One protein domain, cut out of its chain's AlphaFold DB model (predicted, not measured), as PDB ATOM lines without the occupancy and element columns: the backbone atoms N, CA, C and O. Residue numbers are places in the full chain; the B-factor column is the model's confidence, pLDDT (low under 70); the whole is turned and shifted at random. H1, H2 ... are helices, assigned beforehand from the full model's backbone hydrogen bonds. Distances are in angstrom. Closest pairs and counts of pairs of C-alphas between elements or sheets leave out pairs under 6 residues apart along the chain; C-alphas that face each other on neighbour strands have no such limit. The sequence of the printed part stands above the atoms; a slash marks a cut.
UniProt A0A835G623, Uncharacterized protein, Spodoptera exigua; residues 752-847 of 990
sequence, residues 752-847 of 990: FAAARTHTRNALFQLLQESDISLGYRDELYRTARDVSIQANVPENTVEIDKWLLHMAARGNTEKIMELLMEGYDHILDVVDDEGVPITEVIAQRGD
ATOM      1  N   PHE A 752      11.675 -48.207  50.920       87.75
ATOM      2  CA  PHE A 752      12.695 -49.144  51.392       87.75
ATOM      3  C   PHE A 752      14.021 -49.056  50.619       87.75
ATOM      4  O   PHE A 752      15.065 -49.364  51.200       87.75
ATOM      5  N   ALA A 753      13.997 -48.649  49.348       87.44
ATOM      6  CA  ALA A 753      15.196 -48.396  48.553       87.44
ATOM      7  C   ALA A 753      15.808 -47.018  48.870       87.44
ATOM      8  O   ALA A 753      16.994 -46.925  49.172       87.44
ATOM      9  N   ALA A 754      14.994 -45.958  48.920       87.19
ATOM     10  CA  ALA A 754      15.445 -44.604  49.248       87.19
ATOM     11  C   ALA A 754      16.131 -44.511  50.627       87.19
ATOM     12  O   ALA A 754      17.082 -43.748  50.794       87.19
ATOM     13  N   ALA A 755      15.718 -45.341  51.591       87.75
ATOM     14  CA  ALA A 755      16.339 -45.456  52.912       87.75
ATOM     15  C   ALA A 755      17.717 -46.166  52.941       87.75
ATOM     16  O   ALA A 755      18.266 -46.367  54.028       87.75
ATOM     17  N   ARG A 756      18.262 -46.627  51.805       86.12
ATOM     18  CA  ARG A 756      19.478 -47.460  51.742       86.12
ATOM     19  C   ARG A 756      20.447 -46.998  50.655       86.12
ATOM     20  O   ARG A 756      20.047 -46.612  49.567       86.12
ATOM     21  N   THR A 757      21.745 -47.106  50.920       81.44
ATOM     22  CA  THR A 757      22.785 -46.894  49.901       81.44
ATOM     23  C   THR A 757      22.804 -48.055  48.905       81.44
ATOM     24  O   THR A 757      22.931 -49.213  49.313       81.44
ATOM     25  N   HIS A 758      22.739 -47.746  47.611       79.94
ATOM     26  CA  HIS A 758      22.749 -48.722  46.519       79.94
ATOM     27  C   HIS A 758      23.945 -48.520  45.572       79.94
ATOM     28  O   HIS A 758      24.669 -47.528  45.646       79.94
ATOM     29  N   THR A 759      24.173 -49.474  44.666       75.69
ATOM     30  CA  THR A 759      25.078 -49.272  43.525       75.69
ATOM     31  C   THR A 759      24.521 -48.191  42.603       75.69
ATOM     32  O   THR A 759      23.330 -48.201  42.300       75.69
ATOM     33  N   ARG A 760      25.387 -47.291  42.128       70.06
ATOM     34  CA  ARG A 760      25.033 -46.148  41.272       70.06
ATOM     35  C   ARG A 760      24.104 -46.532  40.108       70.06
ATOM     36  O   ARG A 760      24.400 -47.469  39.370       70.06
ATOM     37  N   ASN A 761      23.047 -45.745  39.925       75.62
ATOM     38  CA  ASN A 761      21.931 -45.890  38.985       75.62
ATOM     39  C   ASN A 761      20.924 -47.016  39.305       75.62
ATOM     40  O   ASN A 761      19.992 -47.206  38.523       75.62
ATOM     41  N   ALA A 762      21.064 -47.773  40.401       82.12
ATOM     42  CA  ALA A 762      20.137 -48.871  40.698       82.12
ATOM     43  C   ALA A 762      18.745 -48.387  41.141       82.12
ATOM     44  O   ALA A 762      17.755 -49.054  40.838       82.12
ATOM     45  N   LEU A 763      18.640 -47.231  41.812       85.19
ATOM     46  CA  LEU A 763      17.338 -46.652  42.155       85.19
ATOM     47  C   LEU A 763      16.674 -46.076  40.897       85.19
ATOM     48  O   LEU A 763      15.489 -46.309  40.675       85.19
ATOM     49  N   PHE A 764      17.452 -45.426  40.024       84.88
ATOM     50  CA  PHE A 764      16.981 -44.982  38.708       84.88
ATOM     51  C   PHE A 764      16.486 -46.149  37.830       84.88
ATOM     52  O   PHE A 764      15.441 -46.035  37.191       84.88
ATOM     53  N   GLN A 765      17.197 -47.285  37.803       84.50
ATOM     54  CA  GLN A 765      16.762 -48.489  37.080       84.50
ATOM     55  C   GLN A 765      15.460 -49.053  37.655       84.50
ATOM     56  O   GLN A 765      14.517 -49.289  36.903       84.50
ATOM     57  N   LEU A 766      15.361 -49.182  38.981       84.94
ATOM     58  CA  LEU A 766      14.150 -49.658  39.654       84.94
ATOM     59  C   LEU A 766      12.943 -48.733  39.395       84.94
ATOM     60  O   LEU A 766      11.839 -49.223  39.162       84.94
ATOM     61  N   LEU A 767      13.150 -47.414  39.349       85.00
ATOM     62  CA  LEU A 767      12.135 -46.426  38.952       85.00
ATOM     63  C   LEU A 767      11.770 -46.482  37.453       85.00
ATOM     64  O   LEU A 767      10.714 -45.992  37.062       85.00
ATOM     65  N   GLN A 768      12.620 -47.048  36.590       84.06
ATOM     66  CA  GLN A 768      12.309 -47.251  35.167       84.06
ATOM     67  C   GLN A 768      11.633 -48.609  34.895       84.06
ATOM     68  O   GLN A 768      10.918 -48.742  33.904       84.06
ATOM     69  N   GLU A 769      11.869 -49.612  35.745       82.56
ATOM     70  CA  GLU A 769      11.360 -50.984  35.589       82.56
ATOM     71  C   GLU A 769      10.108 -51.290  36.430       82.56
ATOM     72  O   GLU A 769       9.477 -52.323  36.208       82.56
ATOM     73  N   SER A 770       9.728 -50.425  37.379       78.31
ATOM     74  CA  SER A 770       8.543 -50.620  38.225       78.31
ATOM     75  C   SER A 770       7.493 -49.521  38.055       78.31
ATOM     76  O   SER A 770       7.788 -48.335  38.166       78.31
ATOM     77  N   ASP A 771       6.231 -49.924  37.876       76.19
ATOM     78  CA  ASP A 771       5.063 -49.031  37.786       76.19
ATOM     79  C   ASP A 771       4.623 -48.457  39.158       76.19
ATOM     80  O   ASP A 771       3.452 -48.148  39.378       76.19
ATOM     81  N   ILE A 772       5.541 -48.343  40.126       82.88
ATOM     82  CA  ILE A 772       5.248 -47.825  41.471       82.88
ATOM     83  C   ILE A 772       5.288 -46.296  41.426       82.88
ATOM     84  O   ILE A 772       6.300 -45.718  41.033       82.88
ATOM     85  N   SER A 773       4.216 -45.628  41.861       84.06
ATOM     86  CA  SER A 773       4.194 -44.165  41.844       84.06
ATOM     87  C   SER A 773       5.093 -43.533  42.914       84.06
ATOM     88  O   SER A 773       5.267 -44.054  44.020       84.06
ATOM     89  N   LEU A 774       5.644 -42.370  42.563       84.75
ATOM     90  CA  LEU A 774       6.528 -41.557  43.399       84.75
ATOM     91  C   LEU A 774       5.746 -40.718  44.431       84.75
ATOM     92  O   LEU A 774       6.292 -40.388  45.482       84.75
ATOM     93  N   GLY A 775       4.473 -40.402  44.148       83.31
ATOM     94  CA  GLY A 775       3.587 -39.616  45.015       83.31
ATOM     95  C   GLY A 775       3.027 -40.382  46.218       83.31
ATOM     96  O   GLY A 775       2.413 -39.785  47.100       83.31
ATOM     97  N   TYR A 776       3.266 -41.693  46.304       88.94
ATOM     98  CA  TYR A 776       2.900 -42.501  47.465       88.94
ATOM     99  C   TYR A 776       3.595 -41.987  48.738       88.94
ATOM    100  O   TYR A 776       4.823 -41.937  48.801       88.94
ATOM    101  N   ARG A 777       2.797 -41.658  49.764       88.31
ATOM    102  CA  ARG A 777       3.246 -41.206  51.092       88.31
ATOM    103  C   ARG A 777       2.922 -42.218  52.189       88.31
ATOM    104  O   ARG A 777       1.841 -42.807  52.165       88.31
ATOM    105  N   ASP A 778       3.812 -42.395  53.159       87.94
ATOM    106  CA  ASP A 778       3.619 -43.315  54.290       87.94
ATOM    107  C   ASP A 778       2.671 -42.782  55.395       87.94
ATOM    108  O   ASP A 778       2.080 -41.702  55.286       87.94
ATOM    109  N   GLU A 779       2.515 -43.547  56.485       86.19
ATOM    110  CA  GLU A 779       1.748 -43.169  57.691       86.19
ATOM    111  C   GLU A 779       2.266 -41.889  58.397       86.19
ATOM    112  O   GLU A 779       1.566 -41.321  59.233       86.19
ATOM    113  N   LEU A 780       3.460 -41.394  58.044       86.44
ATOM    114  CA  LEU A 780       4.035 -40.129  58.521       86.44
ATOM    115  C   LEU A 780       4.011 -39.022  57.445       86.44
ATOM    116  O   LEU A 780       4.682 -38.003  57.601       86.44
ATOM    117  N   TYR A 781       3.233 -39.212  56.371       87.69
ATOM    118  CA  TYR A 781       3.076 -38.311  55.218       87.69
ATOM    119  C   TYR A 781       4.342 -38.107  54.356       87.69
ATOM    120  O   TYR A 781       4.358 -37.241  53.476       87.69
ATOM    121  N   ARG A 782       5.383 -38.927  54.559       88.31
ATOM    122  CA  ARG A 782       6.674 -38.839  53.855       88.31
ATOM    123  C   ARG A 782       6.614 -39.563  52.516       88.31
ATOM    124  O   ARG A 782       6.148 -40.698  52.467       88.31
ATOM    125  N   THR A 783       7.139 -38.946  51.462       89.88
ATOM    126  CA  THR A 783       7.424 -39.595  50.172       89.88
ATOM    127  C   THR A 783       8.737 -40.385  50.229       89.88
ATOM    128  O   THR A 783       9.535 -40.249  51.164       89.88
ATOM    129  N   ALA A 784       9.040 -41.156  49.179       88.69
ATOM    130  CA  ALA A 784      10.354 -41.787  49.030       88.69
ATOM    131  C   ALA A 784      11.518 -40.766  49.041       88.69
ATOM    132  O   ALA A 784      12.574 -41.059  49.604       88.69
ATOM    133  N   ARG A 785      11.321 -39.551  48.499       89.69
ATOM    134  CA  ARG A 785      12.336 -38.480  48.487       89.69
ATOM    135  C   ARG A 785      12.639 -37.979  49.902       89.69
ATOM    136  O   ARG A 785      13.809 -37.910  50.288       89.69
ATOM    137  N   ASP A 786      11.599 -37.742  50.700       90.06
ATOM    138  CA  ASP A 786      11.715 -37.339  52.109       90.06
ATOM    139  C   ASP A 786      12.436 -38.402  52.945       90.06
ATOM    140  O   ASP A 786      13.262 -38.084  53.803       90.06
ATOM    141  N   VAL A 787      12.173 -39.684  52.663       90.38
ATOM    142  CA  VAL A 787      12.836 -40.811  53.331       90.38
ATOM    143  C   VAL A 787      14.337 -40.858  53.016       90.38
ATOM    144  O   VAL A 787      15.118 -41.073  53.940       90.38
ATOM    145  N   SER A 788      14.776 -40.595  51.777       90.19
ATOM    146  CA  SER A 788      16.216 -40.486  51.466       90.19
ATOM    147  C   SER A 788      16.896 -39.276  52.119       90.19
ATOM    148  O   SER A 788      18.031 -39.401  52.586       90.19
ATOM    149  N   ILE A 789      16.202 -38.133  52.235       88.06
ATOM    150  CA  ILE A 789      16.697 -36.963  52.985       88.06
ATOM    151  C   ILE A 789      16.864 -37.331  54.466       88.06
ATOM    152  O   ILE A 789      17.933 -37.134  55.040       88.06
ATOM    153  N   GLN A 790      15.838 -37.925  55.085       88.94
ATOM    154  CA  GLN A 790      15.857 -38.296  56.502       88.94
ATOM    155  C   GLN A 790      16.851 -39.429  56.817       88.94
ATOM    156  O   GLN A 790      17.417 -39.460  57.910       88.94
ATOM    157  N   ALA A 791      17.095 -40.340  55.870       87.88
ATOM    158  CA  ALA A 791      18.130 -41.369  55.964       87.88
ATOM    159  C   ALA A 791      19.554 -40.834  55.708       87.88
ATOM    160  O   ALA A 791      20.517 -41.580  55.888       87.88
ATOM    161  N   ASN A 792      19.700 -39.560  55.313       87.38
ATOM    162  CA  ASN A 792      20.965 -38.923  54.943       87.38
ATOM    163  C   ASN A 792      21.683 -39.668  53.789       87.38
ATOM    164  O   ASN A 792      22.882 -39.940  53.860       87.38
ATOM    165  N   VAL A 793      20.935 -39.992  52.725       87.81
ATOM    166  CA  VAL A 793      21.443 -40.610  51.481       87.81
ATOM    167  C   VAL A 793      21.148 -39.679  50.288       87.81
ATOM    168  O   VAL A 793      20.182 -39.904  49.551       87.81
ATOM    169  N   PRO A 794      21.927 -38.594  50.099       83.38
ATOM    170  CA  PRO A 794      21.691 -37.603  49.041       83.38
ATOM    171  C   PRO A 794      21.915 -38.154  47.621       83.38
ATOM    172  O   PRO A 794      21.447 -37.573  46.643       83.38
ATOM    173  N   GLU A 795      22.590 -39.293  47.473       85.62
ATOM    174  CA  GLU A 795      22.712 -39.992  46.194       85.62
ATOM    175  C   GLU A 795      21.333 -40.437  45.680       85.62
ATOM    176  O   GLU A 795      21.026 -40.284  44.497       85.62
ATOM    177  N   ASN A 796      20.468 -40.913  46.582       88.38
ATOM    178  CA  ASN A 796      19.127 -41.386  46.243       88.38
ATOM    179  C   ASN A 796      18.177 -40.234  45.886       88.38
ATOM    180  O   ASN A 796      17.378 -40.388  44.965       88.38
ATOM    181  N   THR A 797      18.280 -39.071  46.546       86.62
ATOM    182  CA  THR A 797      17.486 -37.890  46.156       86.62
ATOM    183  C   THR A 797      17.853 -37.437  44.746       86.62
ATOM    184  O   THR A 797      16.972 -37.156  43.942       86.62
ATOM    185  N   VAL A 798      19.147 -37.449  44.410       87.81
ATOM    186  CA  VAL A 798      19.631 -37.088  43.072       87.81
ATOM    187  C   VAL A 798      19.219 -38.123  42.012       87.81
ATOM    188  O   VAL A 798      18.894 -37.732  40.894       87.81
ATOM    189  N   GLU A 799      19.175 -39.426  42.319       87.62
ATOM    190  CA  GLU A 799      18.635 -40.431  41.380       87.62
ATOM    191  C   GLU A 799      17.115 -40.293  41.158       87.62
ATOM    192  O   GLU A 799      16.661 -40.445  40.022       87.62
ATOM    193  N   ILE A 800      16.343 -39.939  42.195       89.06
ATOM    194  CA  ILE A 800      14.901 -39.644  42.091       89.06
ATOM    195  C   ILE A 800      14.653 -38.397  41.227       89.06
ATOM    196  O   ILE A 800      13.879 -38.446  40.268       89.06
ATOM    197  N   ASP A 801      15.346 -37.296  41.519       88.88
ATOM    198  CA  ASP A 801      15.176 -36.024  40.810       88.88
ATOM    199  C   ASP A 801      15.575 -36.160  39.330       88.88
ATOM    200  O   ASP A 801      14.872 -35.680  38.434       88.88
ATOM    201  N   LYS A 802      16.634 -36.930  39.038       87.75
ATOM    202  CA  LYS A 802      17.029 -37.278  37.663       87.75
ATOM    203  C   LYS A 802      16.012 -38.142  36.935       87.75
ATOM    204  O   LYS A 802      15.869 -37.984  35.723       87.75
ATOM    205  N   TRP A 803      15.307 -39.038  37.623       89.25
ATOM    206  CA  TRP A 803      14.222 -39.802  37.008       89.25
ATOM    207  C   TRP A 803      13.046 -38.891  36.628       89.25
ATOM    208  O   TRP A 803      12.549 -38.983  35.502       89.25
ATOM    209  N   LEU A 804      12.659 -37.943  37.491       88.31
ATOM    210  CA  LEU A 804      11.589 -36.995  37.162       88.31
ATOM    211  C   LEU A 804      11.991 -36.078  35.997       88.31
ATOM    212  O   LEU A 804      11.229 -35.919  35.040       88.31
ATOM    213  N   LEU A 805      13.226 -35.561  36.016       88.00
ATOM    214  CA  LEU A 805      13.800 -34.787  34.915       88.00
ATOM    215  C   LEU A 805      13.842 -35.599  33.609       88.00
ATOM    216  O   LEU A 805      13.530 -35.065  32.549       88.00
ATOM    217  N   HIS A 806      14.171 -36.892  33.666       87.06
ATOM    218  CA  HIS A 806      14.184 -37.802  32.515       87.06
ATOM    219  C   HIS A 806      12.783 -38.052  31.932       87.06
ATOM    220  O   HIS A 806      12.625 -38.076  30.709       87.06
ATOM    221  N   MET A 807      11.761 -38.197  32.779       85.69
ATOM    222  CA  MET A 807      10.365 -38.351  32.348       85.69
ATOM    223  C   MET A 807       9.822 -37.067  31.710       85.69
ATOM    224  O   MET A 807       9.202 -37.115  30.644       85.69
ATOM    225  N   ALA A 808      10.145 -35.911  32.295       85.12
ATOM    226  CA  ALA A 808       9.828 -34.602  31.738       85.12
ATOM    227  C   ALA A 808      10.550 -34.354  30.397       85.12
ATOM    228  O   ALA A 808       9.933 -33.947  29.415       85.12
ATOM    229  N   ALA A 809      11.837 -34.706  30.320       82.69
ATOM    230  CA  ALA A 809      12.681 -34.636  29.126       82.69
ATOM    231  C   ALA A 809      12.308 -35.637  28.011       82.69
ATOM    232  O   ALA A 809      12.871 -35.563  26.914       82.69
ATOM    233  N   ARG A 810      11.388 -36.573  28.285       82.88
ATOM    234  CA  ARG A 810      10.725 -37.453  27.308       82.88
ATOM    235  C   ARG A 810       9.350 -36.931  26.866       82.88
ATOM    236  O   ARG A 810       8.708 -37.581  26.047       82.88
ATOM    237  N   GLY A 811       8.887 -35.803  27.409       80.94
ATOM    238  CA  GLY A 811       7.571 -35.235  27.113       80.94
ATOM    239  C   GLY A 811       6.396 -36.024  27.701       80.94
ATOM    240  O   GLY A 811       5.276 -35.872  27.217       80.94
ATOM    241  N   ASN A 812       6.613 -36.870  28.720       84.31
ATOM    242  CA  ASN A 812       5.532 -37.639  29.344       84.31
ATOM    243  C   ASN A 812       4.710 -36.761  30.307       84.31
ATOM    244  O   ASN A 812       4.886 -36.789  31.527       84.31
ATOM    245  N   THR A 813       3.796 -35.982  29.732       84.50
ATOM    246  CA  THR A 813       2.839 -35.142  30.464       84.50
ATOM    247  C   THR A 813       1.855 -35.952  31.309       84.50
ATOM    248  O   THR A 813       1.364 -35.442  32.310       84.50
ATOM    249  N   GLU A 814       1.562 -37.203  30.935       84.62
ATOM    250  CA  GLU A 814       0.581 -38.047  31.631       84.62
ATOM    251  C   GLU A 814       1.081 -38.452  33.022       84.62
ATOM    252  O   GLU A 814       0.399 -38.182  34.009       84.62
ATOM    253  N   LYS A 815       2.303 -38.996  33.129       84.75
ATOM    254  CA  LYS A 815       2.877 -39.406  34.426       84.75
ATOM    255  C   LYS A 815       3.099 -38.215  35.368       84.75
ATOM    256  O   LYS A 815       2.974 -38.353  36.578       84.75
ATOM    257  N   ILE A 816       3.394 -37.030  34.831       87.06
ATOM    258  CA  ILE A 816       3.592 -35.822  35.650       87.06
ATOM    259  C   ILE A 816       2.248 -35.236  36.109       87.06
ATOM    260  O   ILE A 816       2.140 -34.792  37.251       87.06
ATOM    261  N   MET A 817       1.194 -35.326  35.290       85.81
ATOM    262  CA  MET A 817      -0.173 -35.025  35.729       85.81
ATOM    263  C   MET A 817      -0.675 -36.031  36.782       85.81
ATOM    264  O   MET A 817      -1.399 -35.650  37.697       85.81
ATOM    265  N   GLU A 818      -0.283 -37.303  36.685       86.88
ATOM    266  CA  GLU A 818      -0.582 -38.337  37.686       86.88
ATOM    267  C   GLU A 818       0.044 -37.999  39.048       86.88
ATOM    268  O   GLU A 818      -0.677 -37.918  40.040       86.88
ATOM    269  N   LEU A 819       1.343 -37.675  39.082       87.31
ATOM    270  CA  LEU A 819       2.039 -37.231  40.299       87.31
ATOM    271  C   LEU A 819       1.428 -35.952  40.900       87.31
ATOM    272  O   LEU A 819       1.289 -35.847  42.119       87.31
ATOM    273  N   LEU A 820       1.002 -35.003  40.060       87.12
ATOM    274  CA  LEU A 820       0.300 -33.794  40.503       87.12
ATOM    275  C   LEU A 820      -1.080 -34.111  41.117       87.12
ATOM    276  O   LEU A 820      -1.486 -33.472  42.089       87.12
ATOM    277  N   MET A 821      -1.802 -35.107  40.587       85.62
ATOM    278  CA  MET A 821      -3.073 -35.575  41.159       85.62
ATOM    279  C   MET A 821      -2.884 -36.327  42.485       85.62
ATOM    280  O   MET A 821      -3.725 -36.180  43.369       85.62
ATOM    281  N   GLU A 822      -1.792 -37.075  42.658       85.12
ATOM    282  CA  GLU A 822      -1.427 -37.715  43.937       85.12
ATOM    283  C   GLU A 822      -0.959 -36.715  45.013       85.12
ATOM    284  O   GLU A 822      -0.790 -37.079  46.176       85.12
ATOM    285  N   GLY A 823      -0.759 -35.442  44.655       80.88
ATOM    286  CA  GLY A 823      -0.264 -34.425  45.582       80.88
ATOM    287  C   GLY A 823       1.240 -34.536  45.847       80.88
ATOM    288  O   GLY A 823       1.687 -34.257  46.963       80.88
ATOM    289  N   TYR A 824       2.025 -34.950  44.844       86.75
ATOM    290  CA  TYR A 824       3.481 -34.814  44.874       86.75
ATOM    291  C   TYR A 824       3.865 -33.340  44.668       86.75
ATOM    292  O   TYR A 824       3.495 -32.712  43.679       86.75
ATOM    293  N   ASP A 825       4.585 -32.808  45.645       81.25
ATOM    294  CA  ASP A 825       4.946 -31.401  45.853       81.25
ATOM    295  C   ASP A 825       6.253 -31.025  45.139       81.25
ATOM    296  O   ASP A 825       6.329 -30.024  44.428       81.25
ATOM    297  N   HIS A 826       7.272 -31.872  45.261       83.88
ATOM    298  CA  HIS A 826       8.639 -31.619  44.795       83.88
ATOM    299  C   HIS A 826       8.834 -31.631  43.255       83.88
ATOM    300  O   HIS A 826       9.936 -31.892  42.774       83.88
ATOM    301  N   ILE A 827       7.796 -31.374  42.446       85.50
ATOM    302  CA  ILE A 827       7.889 -31.376  40.969       85.50
ATOM    303  C   ILE A 827       8.750 -30.213  40.457       85.50
ATOM    304  O   ILE A 827       9.520 -30.383  39.511       85.50
ATOM    305  N   LEU A 828       8.615 -29.030  41.065       85.12
ATOM    306  CA  LEU A 828       9.281 -27.800  40.614       85.12
ATOM    307  C   LEU A 828      10.682 -27.599  41.221       85.12
ATOM    308  O   LEU A 828      11.461 -26.820  40.678       85.12
ATOM    309  N   ASP A 829      11.016 -28.333  42.286       83.81
ATOM    310  CA  ASP A 829      12.308 -28.256  42.991       83.81
ATOM    311  C   ASP A 829      13.454 -28.987  42.267       83.81
ATOM    312  O   ASP A 829      14.610 -28.915  42.690       83.81
ATOM    313  N   VAL A 830      13.148 -29.728  41.198       85.31
ATOM    314  CA  VAL A 830      14.127 -30.538  40.466       85.31
ATOM    315  C   VAL A 830      15.069 -29.663  39.637       85.31
ATOM    316  O   VAL A 830      14.644 -28.872  38.790       85.31
ATOM    317  N   VAL A 831      16.368 -29.882  39.843       86.00
ATOM    318  CA  VAL A 831      17.477 -29.288  39.084       86.00
ATOM    319  C   VAL A 831      18.275 -30.365  38.346       86.00
ATOM    320  O   VAL A 831      18.230 -31.543  38.708       86.00
ATOM    321  N   ASP A 832      19.002 -29.975  37.300       82.25
ATOM    322  CA  ASP A 832      19.926 -30.858  36.583       82.25
ATOM    323  C   ASP A 832      21.332 -30.929  37.221       82.25
ATOM    324  O   ASP A 832      21.594 -30.350  38.277       82.25
ATOM    325  N   ASP A 833      22.249 -31.671  36.586       79.06
ATOM    326  CA  ASP A 833      23.641 -31.839  37.042       79.06
ATOM    327  C   ASP A 833      24.463 -30.529  37.066       79.06
ATOM    328  O   ASP A 833      25.499 -30.483  37.728       79.06
ATOM    329  N   GLU A 834      24.009 -29.469  36.386       77.94
ATOM    330  CA  GLU A 834      24.641 -28.140  36.362       77.94
ATOM    331  C   GLU A 834      23.897 -27.130  37.272       77.94
ATOM    332  O   GLU A 834      24.311 -25.976  37.401       77.94
ATOM    333  N   GLY A 835      22.810 -27.554  37.931       79.50
ATOM    334  CA  GLY A 835      21.987 -26.733  38.825       79.50
ATOM    335  C   GLY A 835      20.885 -25.919  38.133       79.50
ATOM    336  O   GLY A 835      20.319 -25.019  38.758       79.50
ATOM    337  N   VAL A 836      20.566 -26.206  36.868       85.19
ATOM    338  CA  VAL A 836      19.506 -25.523  36.105       85.19
ATOM    339  C   VAL A 836      18.137 -26.130  36.456       85.19
ATOM    340  O   VAL A 836      18.008 -27.357  36.462       85.19
ATOM    341  N   PRO A 837      17.092 -25.328  36.745       85.88
ATOM    342  CA  PRO A 837      15.777 -25.853  37.112       85.88
ATOM    343  C   PRO A 837      15.056 -26.516  35.931       85.88
ATOM    344  O   PRO A 837      15.152 -26.074  34.781       85.88
ATOM    345  N   ILE A 838      14.250 -27.535  36.238       85.38
ATOM    346  CA  ILE A 838      13.467 -28.340  35.284       85.38
ATOM    347  C   ILE A 838      12.657 -27.509  34.270       85.38
ATOM    348  O   ILE A 838      12.555 -27.885  33.101       85.38
ATOM    349  N   THR A 839      12.127 -26.354  34.681       85.06
ATOM    350  CA  THR A 839      11.379 -25.433  33.811       85.06
ATOM    351  C   THR A 839      12.238 -24.838  32.693       85.06
ATOM    352  O   THR A 839      11.784 -24.756  31.551       85.06
ATOM    353  N   GLU A 840      13.485 -24.465  32.983       82.81
ATOM    354  CA  GLU A 840      14.398 -23.881  32.001       82.81
ATOM    355  C   GLU A 840      15.006 -24.956  31.088       82.81
ATOM    356  O   GLU A 840      15.060 -24.760  29.873       82.81
ATOM    357  N   VAL A 841      15.346 -26.136  31.625       83.19
ATOM    358  CA  VAL A 841      15.830 -27.283  30.826       83.19
ATOM    359  C   VAL A 841      14.821 -27.685  29.738       83.19
ATOM    360  O   VAL A 841      15.205 -28.040  28.621       83.19
ATOM    361  N   ILE A 842      13.521 -27.602  30.030       84.19
ATOM    362  CA  ILE A 842      12.442 -27.914  29.078       84.19
ATOM    363  C   ILE A 842      12.188 -26.747  28.116       84.19
ATOM    364  O   ILE A 842      12.001 -26.971  26.918       84.19
ATOM    365  N   ALA A 843      12.266 -25.499  28.589       82.00
ATOM    366  CA  ALA A 843      12.187 -24.320  27.725       82.00
ATOM    367  C   ALA A 843      13.309 -24.298  26.666       82.00
ATOM    368  O   ALA A 843      13.049 -23.984  25.505       82.00
ATOM    369  N   GLN A 844      14.530 -24.709  27.030       81.75
ATOM    370  CA  GLN A 844      15.663 -24.841  26.104       81.75
ATOM    371  C   GLN A 844      15.473 -25.959  25.056       81.75
ATOM    372  O   GLN A 844      16.041 -25.874  23.968       81.75
ATOM    373  N   ARG A 845      14.660 -26.988  25.346       78.81
ATOM    374  CA  ARG A 845      14.298 -28.058  24.392       78.81
ATOM    375  C   ARG A 845      13.172 -27.666  23.435       78.81
ATOM    376  O   ARG A 845      13.120 -28.183  22.322       78.81
ATOM    377  N   GLY A 846      12.298 -26.746  23.845       75.69
ATOM    378  CA  GLY A 846      11.169 -26.271  23.041       75.69
ATOM    379  C   GLY A 846       9.892 -27.117  23.146       75.69
ATOM    380  O   GLY A 846       8.988 -26.941  22.330       75.69
ATOM    381  N   ASP A 847       9.785 -28.003  24.144       80.19
ATOM    382  CA  ASP A 847       8.603 -28.844  24.382       80.19
ATOM    383  C   ASP A 847       7.430 -28.018  24.950       80.19
ATOM    384  O   ASP A 847       7.148 -28.013  26.151       80.19
TER     385      ASP A 847
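What this domain is: This is residues 752 to 847 of the 990 residues of an uncharacterized protein of Spodoptera exigua (UniProt A0A835G623). The longest helix, H3, runs through the middle of a cluster of short helices: H1 packs along one of its sides, and H2 folds back beside its residues 794 to 800 as a helical hairpin. H4 follows beyond the far end of H3, while H5 lies near H3 on the side opposite H1. The printed part has 96 residues with five named helices, H1 to H5 in order, and no named strand. The class is all helix, though under half of the residues, 47, are in named elements. The whole is compact, with a radius of gyration of the C-alphas of 13.1 A and spans of 37 by 28 by 23 A.

Where its parts are: H3, residues 794 to 808, measures 21.2 A from C-alpha 794 at (21.691, -37.603, 49.041) to C-alpha 808 at (9.828, -34.602, 31.738). H1 is residues 762 to 769, 10.4 A, and H2 is residues 784 to 790, 9.9 A. H4, residues 813 to 821, measures 12.2 A. H5, residues 838 to 845, measures 10.9 A and ends at C-alpha 845 (14.298, -28.058, 24.392).

How they stand to each other: H3 is the hub, touching three helices. H1 touches it, the same way at a shallow tilt of 29 degrees; the closest C-alphas, of Phe 764 and Glu 799, are 5.5 A apart. H2 and H3 touch, opposite ways at 27 degrees, closest at C-alphas 785 and 797, 5.7 A. H3 and H4 only just touch, only at the corner, with 3 pairs of C-alphas within 8 A; the closest are Ala 808 and Ile 816, 7.5 A. H5 is close to H3 but not clearly touching, with C-alphas 805 and 838 closest at 6.5 A. H1 and H2 are apart. In H1 to H5 every O i to N i+4 pair is within hydrogen-bond range.

The domain as a whole: The C-alphas farthest apart, of Glu 779 and Gly 846, are 39.7 A apart. The printed part has no cut. The links H1 to H2 and H4 to H5 are long. Mean pLDDT of the printed part is 84.8, and no printed residue is under 70.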